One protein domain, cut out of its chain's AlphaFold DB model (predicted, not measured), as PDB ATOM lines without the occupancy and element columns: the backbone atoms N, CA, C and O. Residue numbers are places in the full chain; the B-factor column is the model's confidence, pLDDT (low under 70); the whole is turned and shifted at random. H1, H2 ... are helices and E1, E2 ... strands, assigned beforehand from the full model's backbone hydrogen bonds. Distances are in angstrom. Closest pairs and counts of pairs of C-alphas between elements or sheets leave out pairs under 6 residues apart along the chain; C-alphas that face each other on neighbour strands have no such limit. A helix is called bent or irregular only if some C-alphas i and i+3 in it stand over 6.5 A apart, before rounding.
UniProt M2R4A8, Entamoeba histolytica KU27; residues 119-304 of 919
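What this domain is: This is residues 119 to 304 of the 919 residues of a protein of Entamoeba histolytica KU27 (UniProt M2R4A8). Two strongly twisted sheets stand face to face as a sandwich, their strands at only 15 degrees to each other: a branched sheet of E1, E3, E4, E6, E7 and E9, and a sheet in the order E2, E10, E5, E8. H1 packs on the branched sheet, mostly at E4, while H2 lies off both sheets, its centre 25.1 A from the mean of the C-alphas. The printed part has 186 residues with two named helices and ten named strands, in the order H1 E1 E2 E3 E4 E5 H2 E6 E7 E8 E9 E10; the branched sheet is mixed, the other antiparallel. The class is mixed, helices and strands, with under half of the residues in named elements. The whole is compact, with a radius of gyration of the C-alphas of 16.5 A, and rounded, spanning 47 by 42 by 34 A.

How they stand to each other: In the branched sheet, E4, residues 191 to 200, bends by 71 degrees at residue 194. E1, residues 147 to 149, and E3, residues 176 to 178, lie on one side of it, and E9, residues 280 to 286, on the other. E1 is parallel to E4, with N 148 and O 198 at 2.8 A; E3 and E4 form a hairpin, with N 177 and O 192 at 2.8 A. E9 is antiparallel to E4, with N 197 and O 282 at 2.8 A, and to E6, residues 234 to 239, with N 283 and O 237 at 2.8 A. E6 and E7, residues 254 to 258, form a hairpin, with N 238 and O 256 at 2.9 A. H1, residues 125 to 138, is on this sheet; the closest C-alphas of H1 and E4, Cys 125 and Trp 196, are 6.4 A apart. In the facing sheet, E10, residues 296 to 302, is antiparallel to edge strand E2, residues 161 to 166, with N 298 and O 164 at 2.8 A, and to E5, residues 205 to 211, with N 210 and O 299 at 2.9 A. E5 is antiparallel to edge strand E8, residues 269 to 274, with N 207 and O 272 at 2.9 A. E8 also touches E7, the closest C-alphas, of Asn 258 and Arg 269, being 6.2 A apart. H2, residues 217 to 226, is on neither sheet. Every O i to N i+4 pair is within hydrogen-bond range in H2, and 7 of 10 in H1.

Where its parts are: H1 runs 19.3 A from C-alpha 125 at (32.693, 35.673, -25.992) and is irregular, C-alphas 130 and 133 being 7.0 A apart. E4 is 24.8 A long, E10 20.1 A, E9 19.7 A, E5 19.4 A and H2 14.1 A. E10 ends at C-alpha 302, (39.331, 56.483, -37.774).

The domain as a whole: The C-alphas of Val 119 and Gly 156, the two farthest apart, are 50.7 A apart. The printed part has no cut. The links E1 to E2, E3 to E4 and E6 to E7 are long. Mean pLDDT of the printed part is 87.0; residues 153 to 158 and residue 249 are under 70.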
ATOM      1  N   VAL A 119      29.024  20.209 -26.759       85.12
ATOM      2  CA  VAL A 119      28.551  21.439 -26.104       85.12
ATOM      3  C   VAL A 119      29.516  21.911 -25.006       85.12
ATOM      4  O   VAL A 119      29.693  23.112 -24.832       85.12
ATOM      5  N   SER A 120      30.199  20.995 -24.309       85.19
ATOM      6  CA  SER A 120      31.152  21.335 -23.242       85.19
ATOM      7  C   SER A 120      32.467  21.944 -23.748       85.19
ATOM      8  O   SER A 120      33.218  22.528 -22.967       85.19
ATOM      9  N   THR A 121      32.737  21.855 -25.056       86.94
ATOM     10  CA  THR A 121      33.912  22.472 -25.697       86.94
ATOM     11  C   THR A 121      33.640  23.864 -26.270       86.94
ATOM     12  O   THR A 121      34.586  24.542 -26.679       86.94
ATOM     13  N   ILE A 122      32.376  24.299 -26.293       91.50
ATOM     14  CA  ILE A 122      31.967  25.601 -26.827       91.50
ATOM     15  C   ILE A 122      32.447  26.709 -25.897       91.50
ATOM     16  O   ILE A 122      32.278  26.651 -24.679       91.50
ATOM     17  N   GLN A 123      33.029  27.742 -26.492       93.00
ATOM     18  CA  GLN A 123      33.525  28.913 -25.796       93.00
ATOM     19  C   GLN A 123      32.587  30.103 -26.029       93.00
ATOM     20  O   GLN A 123      32.016  30.297 -27.107       93.00
ATOM     21  N   THR A 124      32.390  30.891 -24.980       93.06
ATOM     22  CA  THR A 124      31.595  32.120 -25.017       93.06
ATOM     23  C   THR A 124      32.502  33.319 -25.289       93.06
ATOM     24  O   THR A 124      33.711  33.243 -25.059       93.06
ATOM     25  N   CYS A 125      31.935  34.437 -25.757       93.38
ATOM     26  CA  CYS A 125      32.693  35.673 -25.992       93.38
ATOM     27  C   CYS A 125      33.549  36.046 -24.768       93.38
ATOM     28  O   CYS A 125      34.756  36.269 -24.896       93.38
ATOM     29  N   ARG A 126      32.952  36.018 -23.566       93.44
ATOM     30  CA  ARG A 126      33.642  36.349 -22.316       93.44
ATOM     31  C   ARG A 126      34.791  35.386 -22.040       93.44
ATOM     32  O   ARG A 126      35.918  35.815 -21.810       93.44
ATOM     33  N   SER A 127      34.532  34.083 -22.164       93.31
ATOM     34  CA  SER A 127      35.537  33.036 -21.959       93.31
ATOM     35  C   SER A 127      36.687  33.085 -22.974       93.31
ATOM     36  O   SER A 127      37.776  32.609 -22.658       93.31
ATOM     37  N   PHE A 128      36.489  33.643 -24.174       95.00
ATOM     38  CA  PHE A 128      37.576  33.899 -25.125       95.00
ATOM     39  C   PHE A 128      38.402  35.124 -24.723       95.00
ATOM     40  O   PHE A 128      39.626  35.040 -24.622       95.00
ATOM     41  N   ILE A 129      37.750  36.258 -24.459       95.31
ATOM     42  CA  ILE A 129      38.439  37.514 -24.135       95.31
ATOM     43  C   ILE A 129      39.186  37.425 -22.793       95.31
ATOM     44  O   ILE A 129      40.288  37.963 -22.672       95.31
ATOM     45  N   ASP A 130      38.666  36.703 -21.803       94.31
ATOM     46  CA  ASP A 130      39.315  36.577 -20.491       94.31
ATOM     47  C   ASP A 130      40.557  35.668 -20.521       94.31
ATOM     48  O   ASP A 130      41.520  35.919 -19.801       94.31
ATOM     49  N   ASP A 131      40.582  34.666 -21.404       93.81
ATOM     50  CA  ASP A 131      41.734  33.774 -21.613       93.81
ATOM     51  C   ASP A 131      42.720  34.298 -22.681       93.81
ATOM     52  O   ASP A 131      43.835  33.791 -22.822       93.81
ATOM     53  N   SER A 132      42.348  35.352 -23.419       94.69
ATOM     54  CA  SER A 132      43.153  35.907 -24.518       94.69
ATOM     55  C   SER A 132      44.551  36.385 -24.097       94.69
ATOM     56  O   SER A 132      45.477  36.353 -24.910       94.69
ATOM     57  N   ASP A 133      44.746  36.774 -22.834       93.81
ATOM     58  CA  ASP A 133      46.060  37.162 -22.303       93.81
ATOM     59  C   ASP A 133      46.983  35.944 -22.095       93.81
ATOM     60  O   ASP A 133      48.178  36.021 -22.394       93.81
ATOM     61  N   ASN A 134      46.435  34.788 -21.692       93.75
ATOM     62  CA  ASN A 134      47.179  33.522 -21.646       93.75
ATOM     63  C   ASN A 134      47.536  33.063 -23.066       93.75
ATOM     64  O   ASN A 134      48.685  32.730 -23.346       93.75
ATOM     65  N   LEU A 135      46.561  33.113 -23.979       92.56
ATOM     66  CA  LEU A 135      46.731  32.769 -25.394       92.56
ATOM     67  C   LEU A 135      47.802  33.642 -26.074       92.56
ATOM     68  O   LEU A 135      48.623  33.142 -26.838       92.56
ATOM     69  N   THR A 136      47.847  34.937 -25.747       93.19
ATOM     70  CA  THR A 136      48.885  35.879 -26.201       93.19
ATOM     71  C   THR A 136      50.281  35.449 -25.738       93.19
ATOM     72  O   THR A 136      51.228  35.487 -26.527       93.19
ATOM     73  N   ALA A 137      50.411  35.006 -24.483       92.62
ATOM     74  CA  ALA A 137      51.672  34.519 -23.928       92.62
ATOM     75  C   ALA A 137      52.099  33.163 -24.529       92.62
ATOM     76  O   ALA A 137      53.275  32.992 -24.850       92.62
ATOM     77  N   GLU A 138      51.162  32.233 -24.750       92.25
ATOM     78  CA  GLU A 138      51.398  30.958 -25.455       92.25
ATOM     79  C   GLU A 138      51.898  31.173 -26.892       92.25
ATOM     80  O   GLU A 138      52.791  30.466 -27.355       92.25
ATOM     81  N   LEU A 139      51.363  32.186 -27.579       91.56
ATOM     82  CA  LEU A 139      51.773  32.600 -28.924       91.56
ATOM     83  C   LEU A 139      53.086  33.413 -28.949       91.56
ATOM     84  O   LEU A 139      53.553  33.784 -30.026       91.56
ATOM     85  N   GLY A 140      53.686  33.715 -27.793       91.69
ATOM     86  CA  GLY A 140      54.928  34.492 -27.689       91.69
ATOM     87  C   GLY A 140      54.798  35.966 -28.104       91.69
ATOM     88  O   GLY A 140      55.804  36.613 -28.410       91.69
ATOM     89  N   LEU A 141      53.577  36.506 -28.142       92.12
ATOM     90  CA  LEU A 141      53.304  37.872 -28.586       92.12
ATOM     91  C   LEU A 141      53.575  38.900 -27.477       92.12
ATOM     92  O   LEU A 141      53.336  38.664 -26.296       92.12
ATOM     93  N   LYS A 142      54.052  40.088 -27.869       89.12
ATOM     94  CA  LYS A 142      54.369  41.194 -26.938       89.12
ATOM     95  C   LYS A 142      53.153  42.021 -26.509       89.12
ATOM     96  O   LYS A 142      53.251  42.804 -25.569       89.12
ATOM     97  N   THR A 143      52.050  41.900 -27.238       90.69
ATOM     98  CA  THR A 143      50.826  42.697 -27.105       90.69
ATOM     99  C   THR A 143      49.648  41.806 -27.456       90.69
ATOM    100  O   THR A 143      49.712  41.127 -28.480       90.69
ATOM    101  N   ASN A 144      48.588  41.819 -26.645       93.56
ATOM    102  CA  ASN A 144      47.388  41.029 -26.905       93.56
ATOM    103  C   ASN A 144      46.663  41.568 -28.157       93.56
ATOM    104  O   ASN A 144      46.191  42.706 -28.126       93.56
ATOM    105  N   PRO A 145      46.575  40.802 -29.262       93.06
ATOM    106  CA  PRO A 145      45.948  41.273 -30.496       93.06
ATOM    107  C   PRO A 145      44.410  41.205 -30.436       93.06
ATOM    108  O   PRO A 145      43.734  41.772 -31.289       93.06
ATOM    109  N   PHE A 146      43.858  40.537 -29.417       95.00
ATOM    110  CA  PHE A 146      42.428  40.375 -29.159       95.00
ATOM    111  C   PHE A 146      41.867  41.434 -28.190       95.00
ATOM    112  O   PHE A 146      40.668  41.436 -27.925       95.00
ATOM    113  N   LYS A 147      42.706  42.343 -27.664       94.31
ATOM    114  CA  LYS A 147      42.310  43.476 -26.806       94.31
ATOM    115  C   LYS A 147      42.902  44.778 -27.346       94.31
ATOM    116  O   LYS A 147      44.007  45.179 -26.983       94.31
ATOM    117  N   ILE A 148      42.172  45.434 -28.245       91.81
ATOM    118  CA  ILE A 148      42.639  46.624 -28.963       91.81
ATOM    119  C   ILE A 148      42.153  47.882 -28.243       91.81
ATOM    120  O   ILE A 148      40.962  48.198 -28.233       91.81
ATOM    121  N   ASN A 149      43.097  48.643 -27.689       88.62
ATOM    122  CA  ASN A 149      42.829  49.977 -27.162       88.62
ATOM    123  C   ASN A 149      43.133  51.048 -28.223       88.62
ATOM    124  O   ASN A 149      44.279  51.222 -28.646       88.62
ATOM    125  N   LEU A 150      42.103  51.772 -28.646       86.62
ATOM    126  CA  LEU A 150      42.096  52.659 -29.809       86.62
ATOM    127  C   LEU A 150      42.516  54.114 -29.466       86.62
ATOM    128  O   LEU A 150      42.081  55.062 -30.111       86.62
ATOM    129  N   ASN A 151      43.401  54.313 -28.482       81.62
ATOM    130  CA  ASN A 151      43.741  55.641 -27.934       81.62
ATOM    131  C   ASN A 151      44.934  56.374 -28.605       81.62
ATOM    132  O   ASN A 151      45.537  57.252 -27.981       81.62
ATOM    133  N   LYS A 152      45.323  56.055 -29.850       77.94
ATOM    134  CA  LYS A 152      46.307  56.884 -30.582       77.94
ATOM    135  C   LYS A 152      45.709  58.271 -30.855       77.94
ATOM    136  O   LYS A 152      44.641  58.386 -31.448       77.94
ATOM    137  N   SER A 153      46.423  59.329 -30.486       66.06
ATOM    138  CA  SER A 153      46.048  60.704 -30.839       66.06
ATOM    139  C   SER A 153      46.336  61.007 -32.314       66.06
ATOM    140  O   SER A 153      47.411  60.651 -32.799       66.06
ATOM    141  N   LYS A 154      45.439  61.742 -32.995       65.50
ATOM    142  CA  LYS A 154      45.737  62.349 -34.306       65.50
ATOM    143  C   LYS A 154      46.987  63.227 -34.224       65.50
ATOM    144  O   LYS A 154      47.136  64.012 -33.285       65.50
ATOM    145  N   VAL A 155      47.848  63.127 -35.233       60.00
ATOM    146  CA  VAL A 155      49.002  64.011 -35.437       60.00
ATOM    147  C   VAL A 155      48.727  64.818 -36.703       60.00
ATOM    148  O   VAL A 155      48.775  64.290 -37.808       60.00
ATOM    149  N   GLY A 156      48.368  66.093 -36.542       62.25
ATOM    150  CA  GLY A 156      47.882  66.901 -37.662       62.25
ATOM    151  C   GLY A 156      46.529  66.404 -38.186       62.25
ATOM    152  O   GLY A 156      45.624  66.128 -37.398       62.25
ATOM    153  N   SER A 157      46.392  66.326 -39.510       58.25
ATOM    154  CA  SER A 157      45.163  65.936 -40.215       58.25
ATOM    155  C   SER A 157      45.100  64.459 -40.623       58.25
ATOM    156  O   SER A 157      44.079  64.040 -41.157       58.25
ATOM    157  N   GLU A 158      46.158  63.674 -40.401       64.94
ATOM    158  CA  GLU A 158      46.260  62.300 -40.911       64.94
ATOM    159  C   GLU A 158      45.232  61.336 -40.279       64.94
ATOM    160  O   GLU A 158      44.865  61.439 -39.100       64.94
ATOM    161  N   THR A 159      44.766  60.376 -41.078       71.56
ATOM    162  CA  THR A 159      43.929  59.250 -40.632       71.56
ATOM    163  C   THR A 159      44.706  58.308 -39.710       71.56
ATOM    164  O   THR A 159      45.803  57.848 -40.032       71.56
ATOM    165  N   VAL A 160      44.134  57.979 -38.549       81.12
ATOM    166  CA  VAL A 160      44.765  57.093 -37.564       81.12
ATOM    167  C   VAL A 160      44.440  55.644 -37.908       81.12
ATOM    168  O   VAL A 160      43.362  55.142 -37.597       81.12
ATOM    169  N   ILE A 161      45.408  54.959 -38.515       85.25
ATOM    170  CA  ILE A 161      45.289  53.544 -38.884       85.25
ATOM    171  C   ILE A 161      45.920  52.649 -37.807       85.25
ATOM    172  O   ILE A 161      47.039  52.874 -37.328       85.25
ATOM    173  N   TYR A 162      45.213  51.589 -37.438       88.00
ATOM    174  CA  TYR A 162      45.700  50.444 -36.681       88.00
ATOM    175  C   TYR A 162      45.771  49.253 -37.630       88.00
ATOM    176  O   TYR A 162      44.758  48.855 -38.197       88.00
ATOM    177  N   LYS A 163      46.964  48.675 -37.776       92.00
ATOM    178  CA  LYS A 163      47.166  47.374 -38.411       92.00
ATOM    179  C   LYS A 163      47.418  46.355 -37.302       92.00
ATOM    180  O   LYS A 163      48.324  46.569 -36.495       92.00
ATOM    181  N   ILE A 164      46.626  45.289 -37.252       92.44
ATOM    182  CA  ILE A 164      46.750  44.208 -36.273       92.44
ATOM    183  C   ILE A 164      46.815  42.888 -37.036       92.44
ATOM    184  O   ILE A 164      45.857  42.498 -37.698       92.44
ATOM    185  N   ASP A 165      47.951  42.203 -36.951       92.81
ATOM    186  CA  ASP A 165      48.123  40.882 -37.550       92.81
ATOM    187  C   ASP A 165      47.634  39.815 -36.546       92.81
ATOM    188  O   ASP A 165      48.202  39.656 -35.462       92.81
ATOM    189  N   ILE A 166      46.544  39.118 -36.884       93.44
ATOM    190  CA  ILE A 166      45.925  38.065 -36.070       93.44
ATOM    191  C   ILE A 166      46.503  36.704 -36.495       93.44
ATOM    192  O   ILE A 166      46.383  36.336 -37.667       93.44
ATOM    193  N   PRO A 167      47.132  35.932 -35.590       92.94
ATOM    194  CA  PRO A 167      47.714  34.635 -35.928       92.94
ATOM    195  C   PRO A 167      46.664  33.518 -36.006       92.94
ATOM    196  O   PRO A 167      45.625  33.561 -35.349       92.94
ATOM    197  N   GLU A 168      46.991  32.460 -36.750       92.81
ATOM    198  CA  GLU A 168      46.253  31.196 -36.706       92.81
ATOM    199  C   GLU A 168      46.411  30.544 -35.318       92.81
ATOM    200  O   GLU A 168      47.523  30.424 -34.798       92.81
ATOM    201  N   LEU A 169      45.307  30.109 -34.702       92.62
ATOM    202  CA  LEU A 169      45.348  29.547 -33.346       92.62
ATOM    203  C   LEU A 169      45.975  28.133 -33.312       92.62
ATOM    204  O   LEU A 169      45.785  27.352 -34.253       92.62
ATOM    205  N   PRO A 170      46.648  27.726 -32.216       91.44
ATOM    206  CA  PRO A 170      47.061  26.335 -32.007       91.44
ATOM    207  C   PRO A 170      45.857  25.386 -32.057       91.44
ATOM    208  O   PRO A 170      44.763  25.774 -31.662       91.44
ATOM    209  N   VAL A 171      46.032  24.140 -32.514       89.12
ATOM    210  CA  VAL A 171      44.909  23.193 -32.724       89.12
ATOM    211  C   VAL A 171      44.068  22.995 -31.453       89.12
ATOM    212  O   VAL A 171      42.849  23.130 -31.512       89.12
ATOM    213  N   GLU A 172      44.718  22.827 -30.298       88.19
ATOM    214  CA  GLU A 172      44.113  22.759 -28.947       88.19
ATOM    215  C   GLU A 172      43.193  23.955 -28.601       88.19
ATOM    216  O   GLU A 172      42.309  23.870 -27.745       88.19
ATOM    217  N   ARG A 173      43.417  25.105 -29.249       89.12
ATOM    218  CA  ARG A 173      42.732  26.382 -29.012       89.12
ATOM    219  C   ARG A 173      41.634  26.683 -30.046       89.12
ATOM    220  O   ARG A 173      40.900  27.651 -29.871       89.12
ATOM    221  N   ARG A 174      41.464  25.867 -31.099       90.38
ATOM    222  CA  ARG A 174      40.460  26.060 -32.172       90.38
ATOM    223  C   ARG A 174      39.061  25.602 -31.743       90.38
ATOM    224  O   ARG A 174      38.509  24.651 -32.289       90.38
ATOM    225  N   LYS A 175      38.486  26.274 -30.746       92.12
ATOM    226  CA  LYS A 175      37.146  25.975 -30.215       92.12
ATOM    227  C   LYS A 175      36.042  26.673 -31.010       92.12
ATOM    228  O   LYS A 175      36.249  27.766 -31.540       92.12
ATOM    229  N   LEU A 176      34.865  26.050 -31.050       93.94
ATOM    230  CA  LEU A 176      33.637  26.686 -31.529       93.94
ATOM    231  C   LEU A 176      33.241  27.825 -30.581       93.94
ATOM    232  O   LEU A 176      33.277  27.657 -29.364       93.94
ATOM    233  N   GLN A 177      32.846  28.961 -31.146       93.44
ATOM    234  CA  GLN A 177      32.465  30.171 -30.424       93.44
ATOM    235  C   GLN A 177      30.971  30.465 -30.645       93.44
ATOM    236  O   GLN A 177      30.481  30.326 -31.769       93.44
ATOM    237  N   LEU A 178      30.253  30.884 -29.600       91.75
ATOM    238  CA  LEU A 178      28.826  31.247 -29.658       91.75
ATOM    239  C   LEU A 178      28.594  32.675 -30.192       91.75
ATOM    240  O   LEU A 178      29.137  33.628 -29.641       91.75
ATOM    241  N   THR A 179      27.707  32.842 -31.181       90.38
ATOM    242  CA  THR A 179      27.147  34.130 -31.625       90.38
ATOM    243  C   THR A 179      25.695  34.023 -32.124       90.38
ATOM    244  O   THR A 179      25.416  33.478 -33.186       90.38
ATOM    245  N   HIS A 180      24.737  34.645 -31.423       87.75
ATOM    246  CA  HIS A 180      23.372  34.839 -31.957       87.75
ATOM    247  C   HIS A 180      23.291  35.964 -33.015       87.75
ATOM    248  O   HIS A 180      22.224  36.246 -33.563       87.75
ATOM    249  N   CYS A 181      24.412  36.637 -33.303       87.38
ATOM    250  CA  CYS A 181      24.455  37.821 -34.156       87.38
ATOM    251  C   CYS A 181      24.949  37.566 -35.582       87.38
ATOM    252  O   CYS A 181      24.923  38.500 -36.382       87.38
ATOM    253  N   SER A 182      25.357  36.353 -35.957       87.44
ATOM    254  CA  SER A 182      25.639  36.078 -37.370       87.44
ATOM    255  C   SER A 182      24.365  35.782 -38.172       87.44
ATOM    256  O   SER A 182      23.302  35.519 -37.613       87.44
ATOM    257  N   ARG A 183      24.464  35.874 -39.502       82.94
ATOM    258  CA  ARG A 183      23.536  35.219 -40.444       82.94
ATOM    259  C   ARG A 183      24.129  33.929 -41.028       82.94
ATOM    260  O   ARG A 183      23.399  33.169 -41.644       82.94
ATOM    261  N   TYR A 184      25.420  33.668 -40.808       87.19
ATOM    262  CA  TYR A 184      26.147  32.511 -41.342       87.19
ATOM    263  C   TYR A 184      26.366  31.436 -40.261       87.19
ATOM    264  O   TYR A 184      27.471  30.915 -40.096       87.19
ATOM    265  N   THR A 185      25.321  31.167 -39.475       86.75
ATOM    266  CA  THR A 185      25.255  30.176 -38.386       86.75
ATOM    267  C   THR A 185      23.825  29.645 -38.275       86.75
ATOM    268  O   THR A 185      22.883  30.414 -38.461       86.75
ATOM    269  N   ASP A 186      23.650  28.371 -37.913       80.94
ATOM    270  CA  ASP A 186      22.342  27.799 -37.552       80.94
ATOM    271  C   ASP A 186      21.743  28.592 -36.370       80.94
ATOM    272  O   ASP A 186      22.382  28.757 -35.333       80.94
ATOM    273  N   SER A 187      20.517  29.108 -36.503       78.19
ATOM    274  CA  SER A 187      19.877  29.915 -35.452       78.19
ATOM    275  C   SER A 187      19.519  29.106 -34.199       78.19
ATOM    276  O   SER A 187      19.420  29.673 -33.111       78.19
ATOM    277  N   SER A 188      19.373  27.784 -34.331       79.56
ATOM    278  CA  SER A 188      19.198  26.849 -33.216       79.56
ATOM    279  C   SER A 188      20.526  26.389 -32.601       79.56
ATOM    280  O   SER A 188      20.540  25.884 -31.476       79.56
ATOM    281  N   ARG A 189      21.646  26.573 -33.316       86.88
ATOM    282  CA  ARG A 189      23.012  26.201 -32.903       86.88
ATOM    283  C   ARG A 189      23.990  27.284 -33.359       86.88
ATOM    284  O   ARG A 189      24.692  27.091 -34.354       86.88
ATOM    285  N   PRO A 190      24.032  28.428 -32.654       89.25
ATOM    286  CA  PRO A 190      24.674  29.651 -33.131       89.25
ATOM    287  C   PRO A 190      26.197  29.604 -32.932       89.25
ATOM    288  O   PRO A 190      26.800  30.502 -32.355       89.25
ATOM    289  N   TYR A 191      26.834  28.516 -33.356       91.12
ATOM    290  CA  TYR A 191      28.230  28.205 -33.080       91.12
ATOM    291  C   TYR A 191      29.032  28.188 -34.378       91.12
ATOM    292  O   TYR A 191      28.572  27.682 -35.400       91.12
ATOM    293  N   THR A 192      30.250  28.721 -34.349       94.19
ATOM    294  CA  THR A 192      31.175  28.647 -35.486       94.19
ATOM    295  C   THR A 192      32.621  28.848 -35.043       94.19
ATOM    296  O   THR A 192      32.879  29.379 -33.961       94.19
ATOM    297  N   TYR A 193      33.588  28.436 -35.862       94.75
ATOM    298  CA  TYR A 193      34.976  28.840 -35.655       94.75
ATOM    299  C   TYR A 193      35.123  30.331 -35.954       94.75
ATOM    300  O   TYR A 193      34.683  30.805 -37.004       94.75
ATOM    301  N   GLY A 194      35.763  31.049 -35.036       94.75
ATOM    302  CA  GLY A 194      35.989  32.487 -35.092       94.75
ATOM    303  C   GLY A 194      36.937  32.940 -33.985       94.75
ATOM    304  O   GLY A 194      37.326  32.139 -33.133       94.75
ATOM    305  N   VAL A 195      37.286  34.221 -33.991       95.44
ATOM    306  CA  VAL A 195      38.030  34.895 -32.920       95.44
ATOM    307  C   VAL A 195      37.267  36.134 -32.466       95.44
ATOM    308  O   VAL A 195      36.684  36.844 -33.289       95.44
ATOM    309  N   TRP A 196      37.262  36.385 -31.158       95.88
ATOM    310  CA  TRP A 196      36.694  37.599 -30.572       95.88
ATOM    311  C   TRP A 196      37.792  38.634 -30.330       95.88
ATOM    312  O   TRP A 196      38.899  38.289 -29.923       95.88
ATOM    313  N   ILE A 197      37.473  39.902 -30.573       96.00
ATOM    314  CA  ILE A 197      38.362  41.043 -30.370       96.00
ATOM    315  C   ILE A 197      37.592  42.117 -29.595       96.00
ATOM    316  O   ILE A 197      36.585  42.644 -30.069       96.00
ATOM    317  N   GLU A 198      38.069  42.435 -28.396       95.31
ATOM    318  CA  GLU A 198      37.560  43.498 -27.530       95.31
ATOM    319  C   GLU A 198      38.158  44.841 -27.979       95.31
ATOM    320  O   GLU A 198      39.378  45.017 -28.019       95.31
ATOM    321  N   LEU A 199      37.290  45.781 -28.353       93.12
ATOM    322  CA  LEU A 199      37.623  47.138 -28.776       93.12
ATOM    323  C   LEU A 199      37.279  48.111 -27.644       93.12
ATOM    324  O   LEU A 199      36.135  48.165 -27.187       93.12
ATOM    325  N   ILE A 200      38.265  48.895 -27.208       88.50
ATOM    326  CA  ILE A 200      38.140  49.870 -26.117       88.50
ATOM    327  C   ILE A 200      38.617  51.240 -26.613       88.50
ATOM    328  O   ILE A 200      39.605  51.328 -27.341       88.50
ATOM    329  N   HIS A 201      37.934  52.315 -26.211       86.56
ATOM    330  CA  HIS A 201      38.336  53.693 -26.508       86.56
ATOM    331  C   HIS A 201      38.014  54.631 -25.322       86.56
ATOM    332  O   HIS A 201      37.001  54.473 -24.631       86.56
ATOM    333  N   GLU A 202      38.885  55.611 -25.048       85.12
ATOM    334  CA  GLU A 202      38.737  56.569 -23.931       85.12
ATOM    335  C   GLU A 202      37.718  57.691 -24.195       85.12
ATOM    336  O   GLU A 202      37.150  58.250 -23.254       85.12
ATOM    337  N   LYS A 203      37.502  58.035 -25.469       84.19
ATOM    338  CA  LYS A 203      36.569  59.073 -25.954       84.19
ATOM    339  C   LYS A 203      35.493  58.433 -26.844       84.19
ATOM    340  O   LYS A 203      35.418  57.212 -26.924       84.19
ATOM    341  N   GLU A 204      34.675  59.216 -27.533       84.81
ATOM    342  CA  GLU A 204      33.923  58.694 -28.683       84.81
ATOM    343  C   GLU A 204      34.852  58.607 -29.904       84.81
ATOM    344  O   GLU A 204      35.678  59.501 -30.102       84.81
ATOM    345  N   ALA A 205      34.726  57.549 -30.704       83.94
ATOM    346  CA  ALA A 205      35.359  57.440 -32.016       83.94
ATOM    347  C   ALA A 205      34.436  56.747 -33.018       83.94
ATOM    348  O   ALA A 205      33.791  55.748 -32.706       83.94
ATOM    349  N   LYS A 206      34.422  57.249 -34.250       87.38
ATOM    350  CA  LYS A 206      33.829  56.562 -35.396       87.38
ATOM    351  C   LYS A 206      34.962  55.851 -36.141       87.38
ATOM    352  O   LYS A 206      36.009  56.456 -36.375       87.38
ATOM    353  N   VAL A 207      34.769  54.583 -36.491       88.62
ATOM    354  CA  VAL A 207      35.804  53.753 -37.127       88.62
ATOM    355  C   VAL A 207      35.262  52.966 -38.314       88.62
ATOM    356  O   VAL A 207      34.115  52.514 -38.294       88.62
ATOM    357  N   ALA A 208      36.112  52.768 -39.318       89.38
ATOM    358  CA  ALA A 208      35.977  51.724 -40.328       89.38
ATOM    359  C   ALA A 208      36.832  50.517 -39.920       89.38
ATOM    360  O   ALA A 208      37.918  50.680 -39.358       89.38
ATOM    361  N   ILE A 209      36.330  49.313 -40.187       90.69
ATOM    362  CA  ILE A 209      36.993  48.039 -39.902       90.69
ATOM    363  C   ILE A 209      36.990  47.209 -41.188       90.69
ATOM    364  O   ILE A 209      35.935  47.015 -41.800       90.69
ATOM    365  N   GLU A 210      38.172  46.743 -41.593       90.56
ATOM    366  CA  GLU A 210      38.464  46.130 -42.896       90.56
ATOM    367  C   GLU A 210      39.408  44.923 -42.729       90.56
ATOM    368  O   GLU A 210      40.298  44.943 -41.874       90.56
ATOM    369  N   LEU A 211      39.241  43.879 -43.551       90.62
ATOM    370  CA  LEU A 211      40.215  42.787 -43.689       90.62
ATOM    371  C   LEU A 211      41.042  42.922 -44.968       90.62
ATOM    372  O   LEU A 211      40.551  43.396 -45.987       90.62
ATOM    373  N   ASP A 212      42.272  42.407 -44.906       85.25
ATOM    374  CA  ASP A 212      43.186  42.159 -46.032       85.25
ATOM    375  C   ASP A 212      43.713  43.426 -46.735       85.25
ATOM    376  O   ASP A 212      44.917  43.702 -46.680       85.25
ATOM    377  N   LYS A 213      42.830  44.221 -47.351       85.56
ATOM    378  CA  LYS A 213      43.099  45.559 -47.900       85.56
ATOM    379  C   LYS A 213      41.813  46.391 -48.013       85.56
ATOM    380  O   LYS A 213      40.707  45.859 -47.961       85.56
ATOM    381  N   LYS A 214      41.953  47.694 -48.280       79.38
ATOM    382  CA  LYS A 214      40.853  48.496 -48.834       79.38
ATOM    383  C   LYS A 214      40.635  48.124 -50.307       79.38
ATOM    384  O   LYS A 214      41.602  47.980 -51.057       79.38
ATOM    385  N   TYR A 215      39.372  47.986 -50.699       80.81
ATOM    386  CA  TYR A 215      38.940  47.701 -52.070       80.81
ATOM    387  C   TYR A 215      38.200  48.908 -52.665       80.81
ATOM    388  O   TYR A 215      37.509  49.628 -51.939       80.81
ATOM    389  N   TYR A 216      38.346  49.109 -53.974       78.38
ATOM    390  CA  TYR A 216      37.785  50.232 -54.740       78.38
ATOM    391  C   TYR A 216      36.793  49.747 -55.816       78.38
ATOM    392  O   TYR A 216      36.543  48.548 -55.937       78.38
ATOM    393  N   VAL A 217      36.205  50.660 -56.598       75.25
ATOM    394  CA  VAL A 217      35.284  50.293 -57.696       75.25
ATOM    395  C   VAL A 217      35.986  49.455 -58.761       75.25
ATOM    396  O   VAL A 217      35.424  48.454 -59.195       75.25
ATOM    397  N   ASP A 218      37.235  49.770 -59.095       77.81
ATOM    398  CA  ASP A 218      37.997  49.006 -60.089       77.81
ATOM    399  C   ASP A 218      38.277  47.573 -59.632       77.81
ATOM    400  O   ASP A 218      38.204  46.655 -60.441       77.81
ATOM    401  N   ASP A 219      38.494  47.349 -58.329       82.88
ATOM    402  CA  ASP A 219      38.585  45.994 -57.772       82.88
ATOM    403  C   ASP A 219      37.276  45.212 -57.973       82.88
ATOM    404  O   ASP A 219      37.306  44.023 -58.291       82.88
ATOM    405  N   VAL A 220      36.121  45.865 -57.773       79.19
ATOM    406  CA  VAL A 220      34.796  45.238 -57.936       79.19
ATOM    407  C   VAL A 220      34.534  44.932 -59.406       79.19
ATOM    408  O   VAL A 220      34.131  43.816 -59.729       79.19
ATOM    409  N   ASN A 221      34.792  45.899 -60.287       78.31
ATOM    410  CA  ASN A 221      34.583  45.783 -61.726       78.31
ATOM    411  C   ASN A 221      35.500  44.712 -62.335       78.31
ATOM    412  O   ASN A 221      35.027  43.868 -63.094       78.31
ATOM    413  N   LEU A 222      36.783  44.695 -61.956       83.69
ATOM    414  CA  LEU A 222      37.762  43.708 -62.411       83.69
ATOM    415  C   LEU A 222      37.377  42.293 -61.962       83.69
ATOM    416  O   LEU A 222      37.263  41.401 -62.802       83.69
ATOM    417  N   ALA A 223      37.087  42.101 -60.671       83.44
ATOM    418  CA  ALA A 223      36.667  40.804 -60.140       83.44
ATOM    419  C   ALA A 223      35.331  40.329 -60.750       83.44
ATOM    420  O   ALA A 223      35.152  39.141 -61.009       83.44
ATOM    421  N   GLN A 224      34.406  41.249 -61.052       80.00
ATOM    422  CA  GLN A 224      33.151  40.939 -61.744       80.00
ATOM    423  C   GLN A 224      33.354  40.557 -63.216       80.00
ATOM    424  O   GLN A 224      32.725  39.603 -63.678       80.00
ATOM    425  N   ALA A 225      34.229  41.258 -63.942       79.06
ATOM    426  CA  ALA A 225      34.550  40.964 -65.338       79.06
ATOM    427  C   ALA A 225      35.282  39.620 -65.483       79.06
ATOM    428  O   ALA A 225      34.916  38.802 -66.325       79.06
ATOM    429  N   GLN A 226      36.255  39.354 -64.606       84.06
ATOM    430  CA  GLN A 226      36.980  38.079 -64.527       84.06
ATOM    431  C   GLN A 226      36.136  36.944 -63.921       84.06
ATOM    432  O   GLN A 226      36.476  35.773 -64.073       84.06
ATOM    433  N   ARG A 227      35.035  37.284 -63.233       81.69
ATOM    434  CA  ARG A 227      34.194  36.387 -62.417       81.69
ATOM    435  C   ARG A 227      34.960  35.675 -61.286       81.69
ATOM    436  O   ARG A 227      34.467  34.684 -60.744       81.69
ATOM    437  N   GLU A 228      36.135  36.179 -60.912       82.94
ATOM    438  CA  GLU A 228      37.017  35.595 -59.897       82.94
ATOM    439  C   GLU A 228      36.617  36.049 -58.486       82.94
ATOM    440  O   GLU A 228      36.409  37.233 -58.229       82.94
ATOM    441  N   THR A 229      36.522  35.110 -57.542       86.81
ATOM    442  CA  THR A 229      36.260  35.424 -56.132       86.81
ATOM    443  C   THR A 229      37.556  35.721 -55.378       86.81
ATOM    444  O   THR A 229      38.344  34.809 -55.120       86.81
ATOM    445  N   ILE A 230      37.743  36.974 -54.966       88.94
ATOM    446  CA  ILE A 230      38.933  37.471 -54.269       88.94
ATOM    447  C   ILE A 230      38.635  37.874 -52.814       88.94
ATOM    448  O   ILE A 230      37.507  38.208 -52.445       88.94
ATOM    449  N   GLY A 231      39.679  37.885 -51.981       87.88
ATOM    450  CA  GLY A 231      39.578  38.212 -50.554       87.88
ATOM    451  C   GLY A 231      39.292  37.000 -49.662       87.88
ATOM    452  O   GLY A 231      39.555  35.856 -50.034       87.88
ATOM    453  N   THR A 232      38.785  37.241 -48.453       87.62
ATOM    454  CA  THR A 232      38.571  36.214 -47.424       87.62
ATOM    455  C   THR A 232      37.092  35.882 -47.227       87.62
ATOM    456  O   THR A 232      36.270  36.756 -47.007       87.62
ATOM    457  N   GLU A 233      36.737  34.591 -47.202       87.56
ATOM    458  CA  GLU A 233      35.361  34.106 -46.938       87.56
ATOM    459  C   GLU A 233      34.861  34.320 -45.488       87.56
ATOM    460  O   GLU A 233      33.925  33.655 -45.033       87.56
ATOM    461  N   LEU A 234      35.508  35.202 -44.732       91.44
ATOM    462  CA  LEU A 234      35.177  35.485 -43.342       91.44
ATOM    463  C   LEU A 234      33.942  36.394 -43.249       91.44
ATOM    464  O   LEU A 234      33.483  36.984 -44.225       91.44
ATOM    465  N   ALA A 235      33.374  36.486 -42.053       90.94
ATOM    466  CA  ALA A 235      32.273  37.385 -41.748       90.94
ATOM    467  C   ALA A 235      32.546  38.166 -40.459       90.94
ATOM    468  O   ALA A 235      33.211  37.679 -39.540       90.94
ATOM    469  N   PHE A 236      32.010  39.384 -40.419       92.12
ATOM    470  CA  PHE A 236      32.046  40.291 -39.284       92.12
ATOM    471  C   PHE A 236      30.702  40.332 -38.564       92.12
ATOM    472  O   PHE A 236      29.635  40.469 -39.172       92.12
ATOM    473  N   VAL A 237      30.792  40.323 -37.241       91.69
ATOM    474  CA  VAL A 237      29.717  40.615 -36.296       91.69
ATOM    475  C   VAL A 237      30.276  41.584 -35.256       91.69
ATOM    476  O   VAL A 237      31.360  41.346 -34.735       91.69
ATOM    477  N   LEU A 238      29.551  42.656 -34.932       91.88
ATOM    478  CA  LEU A 238      29.925  43.590 -33.866       91.88
ATOM    479  C   LEU A 238      28.795  43.701 -32.840       91.88
ATOM    480  O   LEU A 238      27.656  44.001 -33.209       91.88
ATOM    481  N   THR A 239      29.112  43.479 -31.565       91.75
ATOM    482  CA  THR A 239      28.158  43.524 -30.446       91.75
ATOM    483  C   THR A 239      28.599  44.495 -29.349       91.75
ATOM    484  O   THR A 239      29.781  44.827 -29.236       91.75
ATOM    485  N   GLN A 240      27.642  44.962 -28.541       87.81
ATOM    486  CA  GLN A 240      27.916  45.723 -27.309       87.81
ATOM    487  C   GLN A 240      27.896  44.839 -26.053       87.81
ATOM    488  O   GLN A 240      28.583  45.145 -25.082       87.81
ATOM    489  N   SER A 241      27.171  43.717 -26.080       86.38
ATOM    490  CA  SER A 241      27.234  42.693 -25.037       86.38
ATOM    491  C   SER A 241      28.091  41.505 -25.487       86.38
ATOM    492  O   SER A 241      28.179  41.176 -26.674       86.38
ATOM    493  N   CYS A 242      28.744  40.871 -24.519       88.19
ATOM    494  CA  CYS A 242      29.640  39.736 -24.688       88.19
ATOM    495  C   CYS A 242      29.106  38.620 -23.799       88.19
ATOM    496  O   CYS A 242      29.072  38.771 -22.584       88.19
ATOM    497  N   LEU A 243      28.613  37.545 -24.412       88.50
ATOM    498  CA  LEU A 243      27.905  36.489 -23.690       88.50
ATOM    499  C   LEU A 243      28.855  35.752 -22.737       88.50
ATOM    500  O   LEU A 243      29.954  35.358 -23.141       88.50
ATOM    501  N   ASP A 244      28.395  35.541 -21.502       85.94
ATOM    502  CA  ASP A 244      29.145  34.852 -20.445       85.94
ATOM    503  C   ASP A 244      28.920  33.331 -20.475       85.94
ATOM    504  O   ASP A 244      29.873  32.558 -20.354       85.94
ATOM    505  N   SER A 245      27.671  32.896 -20.688       84.50
ATOM    506  CA  SER A 245      27.229  31.491 -20.663       84.50
ATOM    507  C   SER A 245      26.623  31.048 -21.997       84.50
ATOM    508  O   SER A 245      25.998  31.847 -22.692       84.50
ATOM    509  N   VAL A 246      26.764  29.758 -22.327       81.12
ATOM    510  CA  VAL A 246      26.169  29.140 -23.527       81.12
ATOM    511  C   VAL A 246      24.636  29.070 -23.434       81.12
ATOM    512  O   VAL A 246      23.958  29.170 -24.449       81.12
ATOM    513  N   ASP A 247      24.089  28.982 -22.215       77.19
ATOM    514  CA  ASP A 247      22.642  28.969 -21.939       77.19
ATOM    515  C   ASP A 247      22.040  30.377 -21.718       77.19
ATOM    516  O   ASP A 247      20.896  30.505 -21.266       77.19
ATOM    517  N   SER A 248      22.803  31.448 -21.977       73.12
ATOM    518  CA  SER A 248      22.305  32.823 -21.836       73.12
ATOM    519  C   SER A 248      21.132  33.092 -22.790       73.12
ATOM    520  O   SER A 248      21.089  32.615 -23.924       73.12
ATOM    521  N   LYS A 249      20.166  33.881 -22.311       66.81
ATOM    522  CA  LYS A 249      19.048  34.427 -23.100       66.81
ATOM    523  C   LYS A 249      19.122  35.948 -23.224       66.81
ATOM    524  O   LYS A 249      18.129  36.582 -23.579       66.81
ATOM    525  N   ASP A 250      20.261  36.523 -22.863       72.31
ATOM    526  CA  ASP A 250      20.483  37.960 -22.898       72.31
ATOM    527  C   ASP A 250      20.607  38.400 -24.360       72.31
ATOM    528  O   ASP A 250      21.258  37.729 -25.161       72.31
ATOM    529  N   ASP A 251      19.981  39.522 -24.724       70.31
ATOM    530  CA  ASP A 251      20.175  40.097 -26.055       70.31
ATOM    531  C   ASP A 251      21.643  40.554 -26.180       70.31
ATOM    532  O   ASP A 251      22.066  41.447 -25.438       70.31
ATOM    533  N   PRO A 252      22.445  39.973 -27.093       70.88
ATOM    534  CA  PRO A 252      23.833  40.382 -27.295       70.88
ATOM    535  C   PRO A 252      23.977  41.810 -27.859       70.88
ATOM    536  O   PRO A 252      25.097  42.315 -27.936       70.88
ATOM    537  N   GLN A 253      22.882  42.468 -28.260       82.56
ATOM    538  CA  GLN A 253      22.864  43.784 -28.905       82.56
ATOM    539  C   GLN A 253      23.694  43.769 -30.195       82.56
ATOM    540  O   GLN A 253      24.794  44.319 -30.286       82.56
ATOM    541  N   CYS A 254      23.162  43.070 -31.201       83.88
ATOM    542  CA  CYS A 254      23.785  42.897 -32.513       83.88
ATOM    543  C   CYS A 254      23.807  44.214 -33.311       83.88
ATOM    544  O   CYS A 254      22.854  44.513 -34.030       83.88
ATOM    545  N   MET A 255      24.898  44.975 -33.225       82.31
ATOM    546  CA  MET A 255      25.003  46.308 -33.827       82.31
ATOM    547  C   MET A 255      25.202  46.261 -35.346       82.31
ATOM    548  O   MET A 255      24.465  46.905 -36.087       82.31
ATOM    549  N   TYR A 256      26.197  45.500 -35.818       82.12
ATOM    550  CA  TYR A 256      26.565  45.433 -37.239       82.12
ATOM    551  C   TYR A 256      26.908  44.000 -37.650       82.12
ATOM    552  O   TYR A 256      27.412  43.210 -36.848       82.12
ATOM    553  N   ARG A 257      26.621  43.667 -38.913       83.06
ATOM    554  CA  ARG A 257      26.866  42.361 -39.539       83.06
ATOM    555  C   ARG A 257      27.270  42.602 -40.997       83.06
ATOM    556  O   ARG A 257      26.610  43.396 -41.657       83.06
ATOM    557  N   ASN A 258      28.301  41.928 -41.499       83.44
ATOM    558  CA  ASN A 258      28.674  41.936 -42.921       83.44
ATOM    559  C   ASN A 258      29.444  40.642 -43.262       83.44
ATOM    560  O   ASN A 258      30.096  40.067 -42.391       83.44
ATOM    561  N   GLY A 259      29.356  40.153 -44.503       78.88
ATOM    562  CA  GLY A 259      30.064  38.943 -44.949       78.88
ATOM    563  C   GLY A 259      30.636  39.025 -46.361       78.88
ATOM    564  O   GLY A 259      30.740  37.984 -47.012       78.88
ATOM    565  N   GLY A 260      30.933  40.239 -46.829       84.56
ATOM    566  CA  GLY A 260      31.436  40.522 -48.170       84.56
ATOM    567  C   GLY A 260      31.119  41.946 -48.627       84.56
ATOM    568  O   GLY A 260      30.278  42.638 -48.049       84.56
ATOM    569  N   LEU A 261      31.803  42.373 -49.685       81.06
ATOM    570  CA  LEU A 261      31.589  43.650 -50.371       81.06
ATOM    571  C   LEU A 261      30.735  43.472 -51.630       81.06
ATOM    572  O   LEU A 261      29.802  44.236 -51.860       81.06
ATOM    573  N   SER A 262      31.000  42.429 -52.417       81.94
ATOM    574  CA  SER A 262      30.211  42.054 -53.599       81.94
ATOM    575  C   SER A 262      30.076  40.528 -53.689       81.94
ATOM    576  O   SER A 262      30.497  39.807 -52.784       81.94
ATOM    577  N   LYS A 263      29.493  40.009 -54.778       79.81
ATOM    578  CA  LYS A 263      29.529  38.568 -55.096       79.81
ATOM    579  C   LYS A 263      30.967  38.045 -55.264       79.81
ATOM    580  O   LYS A 263      31.219  36.871 -55.012       79.81
ATOM    581  N   TYR A 264      31.883  38.912 -55.698       84.62
ATOM    582  CA  TYR A 264      33.247  38.557 -56.092       84.62
ATOM    583  C   TYR A 264      34.313  39.058 -55.108       84.62
ATOM    584  O   TYR A 264      35.373  38.455 -55.016       84.62
ATOM    585  N   ILE A 265      34.036  40.096 -54.309       87.94
ATOM    586  CA  ILE A 265      34.914  40.527 -53.209       87.94
ATOM    587  C   ILE A 265      34.326  40.051 -51.885       87.94
ATOM    588  O   ILE A 265      33.346  40.612 -51.385       87.94
ATOM    589  N   LEU A 266      34.938  39.009 -51.325       88.81
ATOM    590  CA  LEU A 266      34.399  38.274 -50.181       88.81
ATOM    591  C   LEU A 266      34.827  38.844 -48.822       88.81
ATOM    592  O   LEU A 266      34.124  38.609 -47.840       88.81
ATOM    593  N   SER A 267      35.922  39.616 -48.766       90.31
ATOM    594  CA  SER A 267      36.421  40.218 -47.522       90.31
ATOM    595  C   SER A 267      35.372  41.149 -46.888       90.31
ATOM    596  O   SER A 267      34.867  42.050 -47.565       90.31
ATOM    597  N   PRO A 268      35.032  40.964 -45.598       89.50
ATOM    598  CA  PRO A 268      34.003  41.741 -44.924       89.50
ATOM    599  C   PRO A 268      34.484  43.129 -44.471       89.50
ATOM    600  O   PRO A 268      35.674  43.377 -44.262       89.50
ATOM    601  N   ARG A 269      33.520  44.035 -44.277       87.75
ATOM    602  CA  ARG A 269      33.742  45.448 -43.932       87.75
ATOM    603  C   ARG A 269      32.587  46.014 -43.107       87.75
ATOM    604  O   ARG A 269      31.428  45.767 -43.430       87.75
ATOM    605  N   ILE A 270      32.879  46.804 -42.070       87.88
ATOM    606  CA  ILE A 270      31.860  47.544 -41.295       87.88
ATOM    607  C   ILE A 270      32.348  48.941 -40.890       87.88
ATOM    608  O   ILE A 270      33.546  49.195 -40.804       87.88
ATOM    609  N   THR A 271      31.405  49.831 -40.579       87.44
ATOM    610  CA  THR A 271      31.652  51.109 -39.887       87.44
ATOM    611  C   THR A 271      30.837  51.164 -38.606       87.44
ATOM    612  O   THR A 271      29.692  50.721 -38.605       87.44
ATOM    613  N   SER A 272      31.387  51.717 -37.524       86.00
ATOM    614  CA  SER A 272      30.701  51.795 -36.229       86.00
ATOM    615  C   SER A 272      31.094  53.039 -35.429       86.00
ATOM    616  O   SER A 272      32.138  53.644 -35.671       86.00
ATOM    617  N   VAL A 273      30.262  53.392 -34.446       85.62
ATOM    618  CA  VAL A 273      30.561  54.397 -33.419       85.62
ATOM    619  C   VAL A 273      30.866  53.671 -32.111       85.62
ATOM    620  O   VAL A 273      30.003  52.986 -31.556       85.62
ATOM    621  N   ILE A 274      32.101  53.819 -31.637       87.06
ATOM    622  CA  ILE A 274      32.630  53.271 -30.391       87.06
ATOM    623  C   ILE A 274      32.521  54.354 -29.313       87.06
ATOM    624  O   ILE A 274      33.234  55.361 -29.349       87.06
ATOM    625  N   TYR A 275      31.596  54.171 -28.371       87.12
ATOM    626  CA  TYR A 275      31.373  55.108 -27.268       87.12
ATOM    627  C   TYR A 275      32.390  54.927 -26.124       87.12
ATOM    628  O   TYR A 275      32.834  53.806 -25.861       87.12
ATOM    629  N   PRO A 276      32.754  56.012 -25.410       86.31
ATOM    630  CA  PRO A 276      33.799  55.984 -24.389       86.31
ATOM    631  C   PRO A 276      33.470  55.033 -23.242       86.31
ATOM    632  O   PRO A 276      32.383  55.102 -22.671       86.31
ATOM    633  N   LYS A 277      34.460  54.233 -22.827       79.69
ATOM    634  CA  LYS A 277      34.376  53.290 -21.689       79.69
ATOM    635  C   LYS A 277      33.344  52.161 -21.845       79.69
ATOM    636  O   LYS A 277      33.174  51.386 -20.906       79.69
ATOM    637  N   THR A 278      32.711  52.031 -23.008       85.06
ATOM    638  CA  THR A 278      31.900  50.869 -23.378       85.06
ATOM    639  C   THR A 278      32.775  49.931 -24.211       85.06
ATOM    640  O   THR A 278      33.272  50.369 -25.249       85.06
ATOM    641  N   PRO A 279      33.012  48.674 -23.795       88.50
ATOM    642  CA  PRO A 279      33.702  47.704 -24.635       88.50
ATOM    643  C   PRO A 279      32.781  47.248 -25.773       88.50
ATOM    644  O   PRO A 279      31.581  47.059 -25.574       88.50
ATOM    645  N   TYR A 280      33.345  47.061 -26.962       92.81
ATOM    646  CA  TYR A 280      32.654  46.483 -28.116       92.81
ATOM    647  C   TYR A 280      33.369  45.205 -28.528       92.81
ATOM    648  O   TYR A 280      34.591  45.123 -28.435       92.81
ATOM    649  N   TYR A 281      32.624  44.224 -29.023       93.94
ATOM    650  CA  TYR A 281      33.158  42.894 -29.280       93.94
ATOM    651  C   TYR A 281      32.977  42.548 -30.754       93.94
ATOM    652  O   TYR A 281      31.867  42.301 -31.232       93.94
ATOM    653  N   LEU A 282      34.086  42.602 -31.490       95.38
ATOM    654  CA  LEU A 282      34.167  42.226 -32.894       95.38
ATOM    655  C   LEU A 282      34.435  40.721 -32.977       95.38
ATOM    656  O   LEU A 282      35.464  40.242 -32.508       95.38
ATOM    657  N   PHE A 283      33.526  39.982 -33.598       95.56
ATOM    658  CA  PHE A 283      33.694  38.570 -33.907       95.56
ATOM    659  C   PHE A 283      34.013  38.403 -35.391       95.56
ATOM    660  O   PHE A 283      33.221  38.796 -36.254       95.56
ATOM    661  N   ILE A 284      35.179  37.822 -35.674       95.25
ATOM    662  CA  ILE A 284      35.674  37.553 -37.028       95.25
ATOM    663  C   ILE A 284      35.657  36.043 -37.223       95.25
ATOM    664  O   ILE A 284      36.340  35.318 -36.496       95.25
ATOM    665  N   HIS A 285      34.833  35.553 -38.150       94.69
ATOM    666  CA  HIS A 285      34.441  34.148 -38.122       94.69
ATOM    667  C   HIS A 285      34.217  33.494 -39.486       94.69
ATOM    668  O   HIS A 285      33.991  34.153 -40.497       94.69
ATOM    669  N   SER A 286      34.254  32.162 -39.492       93.38
ATOM    670  CA  SER A 286      33.955  31.321 -40.651       93.38
ATOM    671  C   SER A 286      32.447  31.177 -40.855       93.38
ATOM    672  O   SER A 286      31.669  31.160 -39.892       93.38
ATOM    673  N   LYS A 287      32.018  31.050 -42.110       90.38
ATOM    674  CA  LYS A 287      30.617  30.791 -42.461       90.38
ATOM    675  C   LYS A 287      30.292  29.324 -42.131       90.38
ATOM    676  O   LYS A 287      30.998  28.421 -42.582       90.38
ATOM    677  N   TYR A 288      29.288  29.102 -41.283       89.38
ATOM    678  CA  TYR A 288      28.779  27.795 -40.833       89.38
ATOM    679  C   TYR A 288      29.839  26.791 -40.339       89.38
ATOM    680  O   TYR A 288      29.781  25.621 -40.694       89.38
ATOM    681  N   ALA A 289      30.840  27.231 -39.566       91.44
ATOM    682  CA  ALA A 289      31.935  26.391 -39.053       91.44
ATOM    683  C   ALA A 289      32.732  25.604 -40.123       91.44
ATOM    684  O   ALA A 289      33.432  24.647 -39.795       91.44
ATOM    685  N   SER A 290      32.654  26.010 -41.396       88.94
ATOM    686  CA  SER A 290      33.235  25.305 -42.553       88.94
ATOM    687  C   SER A 290      34.747  25.077 -42.479       88.94
ATOM    688  O   SER A 290      35.250  24.099 -43.027       88.94
ATOM    689  N   LYS A 291      35.485  25.973 -41.813       90.69
ATOM    690  CA  LYS A 291      36.939  25.885 -41.635       90.69
ATOM    691  C   LYS A 291      37.404  26.664 -40.410       90.69
ATOM    692  O   LYS A 291      36.800  27.667 -40.034       90.69
ATOM    693  N   THR A 292      38.506  26.232 -39.798       91.56
ATOM    694  CA  THR A 292      39.153  27.003 -38.726       91.56
ATOM    695  C   THR A 292      39.806  28.266 -39.288       91.56
ATOM    696  O   THR A 292      40.249  28.274 -40.434       91.56
ATOM    697  N   ILE A 293      39.886  29.321 -38.477       91.88
ATOM    698  CA  ILE A 293      40.367  30.641 -38.906       91.88
ATOM    699  C   ILE A 293      41.882  30.619 -39.190       91.88
ATOM    700  O   ILE A 293      42.633  30.275 -38.275       91.88
ATOM    701  N   PRO A 294      42.337  30.977 -40.410       91.12
ATOM    702  CA  PRO A 294      43.757  31.166 -40.721       91.12
ATOM    703  C   PRO A 294      44.274  32.489 -40.132       91.12
ATOM    704  O   PRO A 294      43.498  33.293 -39.623       91.12
ATOM    705  N   SER A 295      45.575  32.763 -40.240       92.38
ATOM    706  CA  SER A 295      46.108  34.097 -39.929       92.38
ATOM    707  C   SER A 295      45.598  35.151 -40.918       92.38
ATOM    708  O   SER A 295      45.599  34.895 -42.123       92.38
ATOM    709  N   PHE A 296      45.244  36.341 -40.436       93.06
ATOM    710  CA  PHE A 296      44.763  37.458 -41.259       93.06
ATOM    711  C   PHE A 296      45.213  38.812 -40.696       93.06
ATOM    712  O   PHE A 296      45.599  38.920 -39.532       93.06
ATOM    713  N   THR A 297      45.122  39.866 -41.506       93.62
ATOM    714  CA  THR A 297      45.374  41.241 -41.053       93.62
ATOM    715  C   THR A 297      44.060  41.998 -40.901       93.62
ATOM    716  O   THR A 297      43.290  42.116 -41.854       93.62
ATOM    717  N   LEU A 298      43.848  42.566 -39.716       93.81
ATOM    718  CA  LEU A 298      42.779  43.511 -39.421       93.81
ATOM    719  C   LEU A 298      43.291  44.948 -39.562       93.81
ATOM    720  O   LEU A 298      44.319  45.311 -38.979       93.81
ATOM    721  N   TYR A 299      42.537  45.774 -40.278       91.88
ATOM    722  CA  TYR A 299      42.717  47.219 -40.323       91.88
ATOM    723  C   TYR A 299      41.552  47.892 -39.597       91.88
ATOM    724  O   TYR A 299      40.386  47.575 -39.837       91.88
ATOM    725  N   ILE A 300      41.872  48.825 -38.703       90.88
ATOM    726  CA  ILE A 300      40.903  49.733 -38.082       90.88
ATOM    727  C   ILE A 300      41.384  51.151 -38.368       90.88
ATOM    728  O   ILE A 300      42.515  51.490 -38.025       90.88
ATOM    729  N   SER A 301      40.538  51.972 -38.976       87.94
ATOM    730  CA  SER A 301      40.855  53.352 -39.363       87.94
ATOM    731  C   SER A 301      39.839  54.299 -38.738       87.94
ATOM    732  O   SER A 301      38.648  53.978 -38.716       87.94
ATOM    733  N   ASP A 302      40.271  55.454 -38.230       85.50
ATOM    734  CA  ASP A 302      39.331  56.483 -37.774       85.50
ATOM    735  C   ASP A 302      38.720  57.274 -38.942       85.50
ATOM    736  O   ASP A 302      39.355  57.486 -39.972       85.50
ATOM    737  N   ILE A 303      37.441  57.642 -38.818       86.25
ATOM    738  CA  ILE A 303      36.650  58.238 -39.908       86.25
ATOM    739  C   ILE A 303      35.755  59.356 -39.362       86.25
ATOM    740  O   ILE A 303      35.292  59.266 -38.228       86.25
ATOM    741  N   SER A 304      35.421  60.377 -40.151       87.56
ATOM    742  CA  SER A 304      34.293  61.259 -39.811       87.56
ATOM    743  C   SER A 304      32.952  60.612 -40.150       87.56
ATOM    744  O   SER A 304      31.993  60.784 -39.399       87.56
TER     745      SER A 304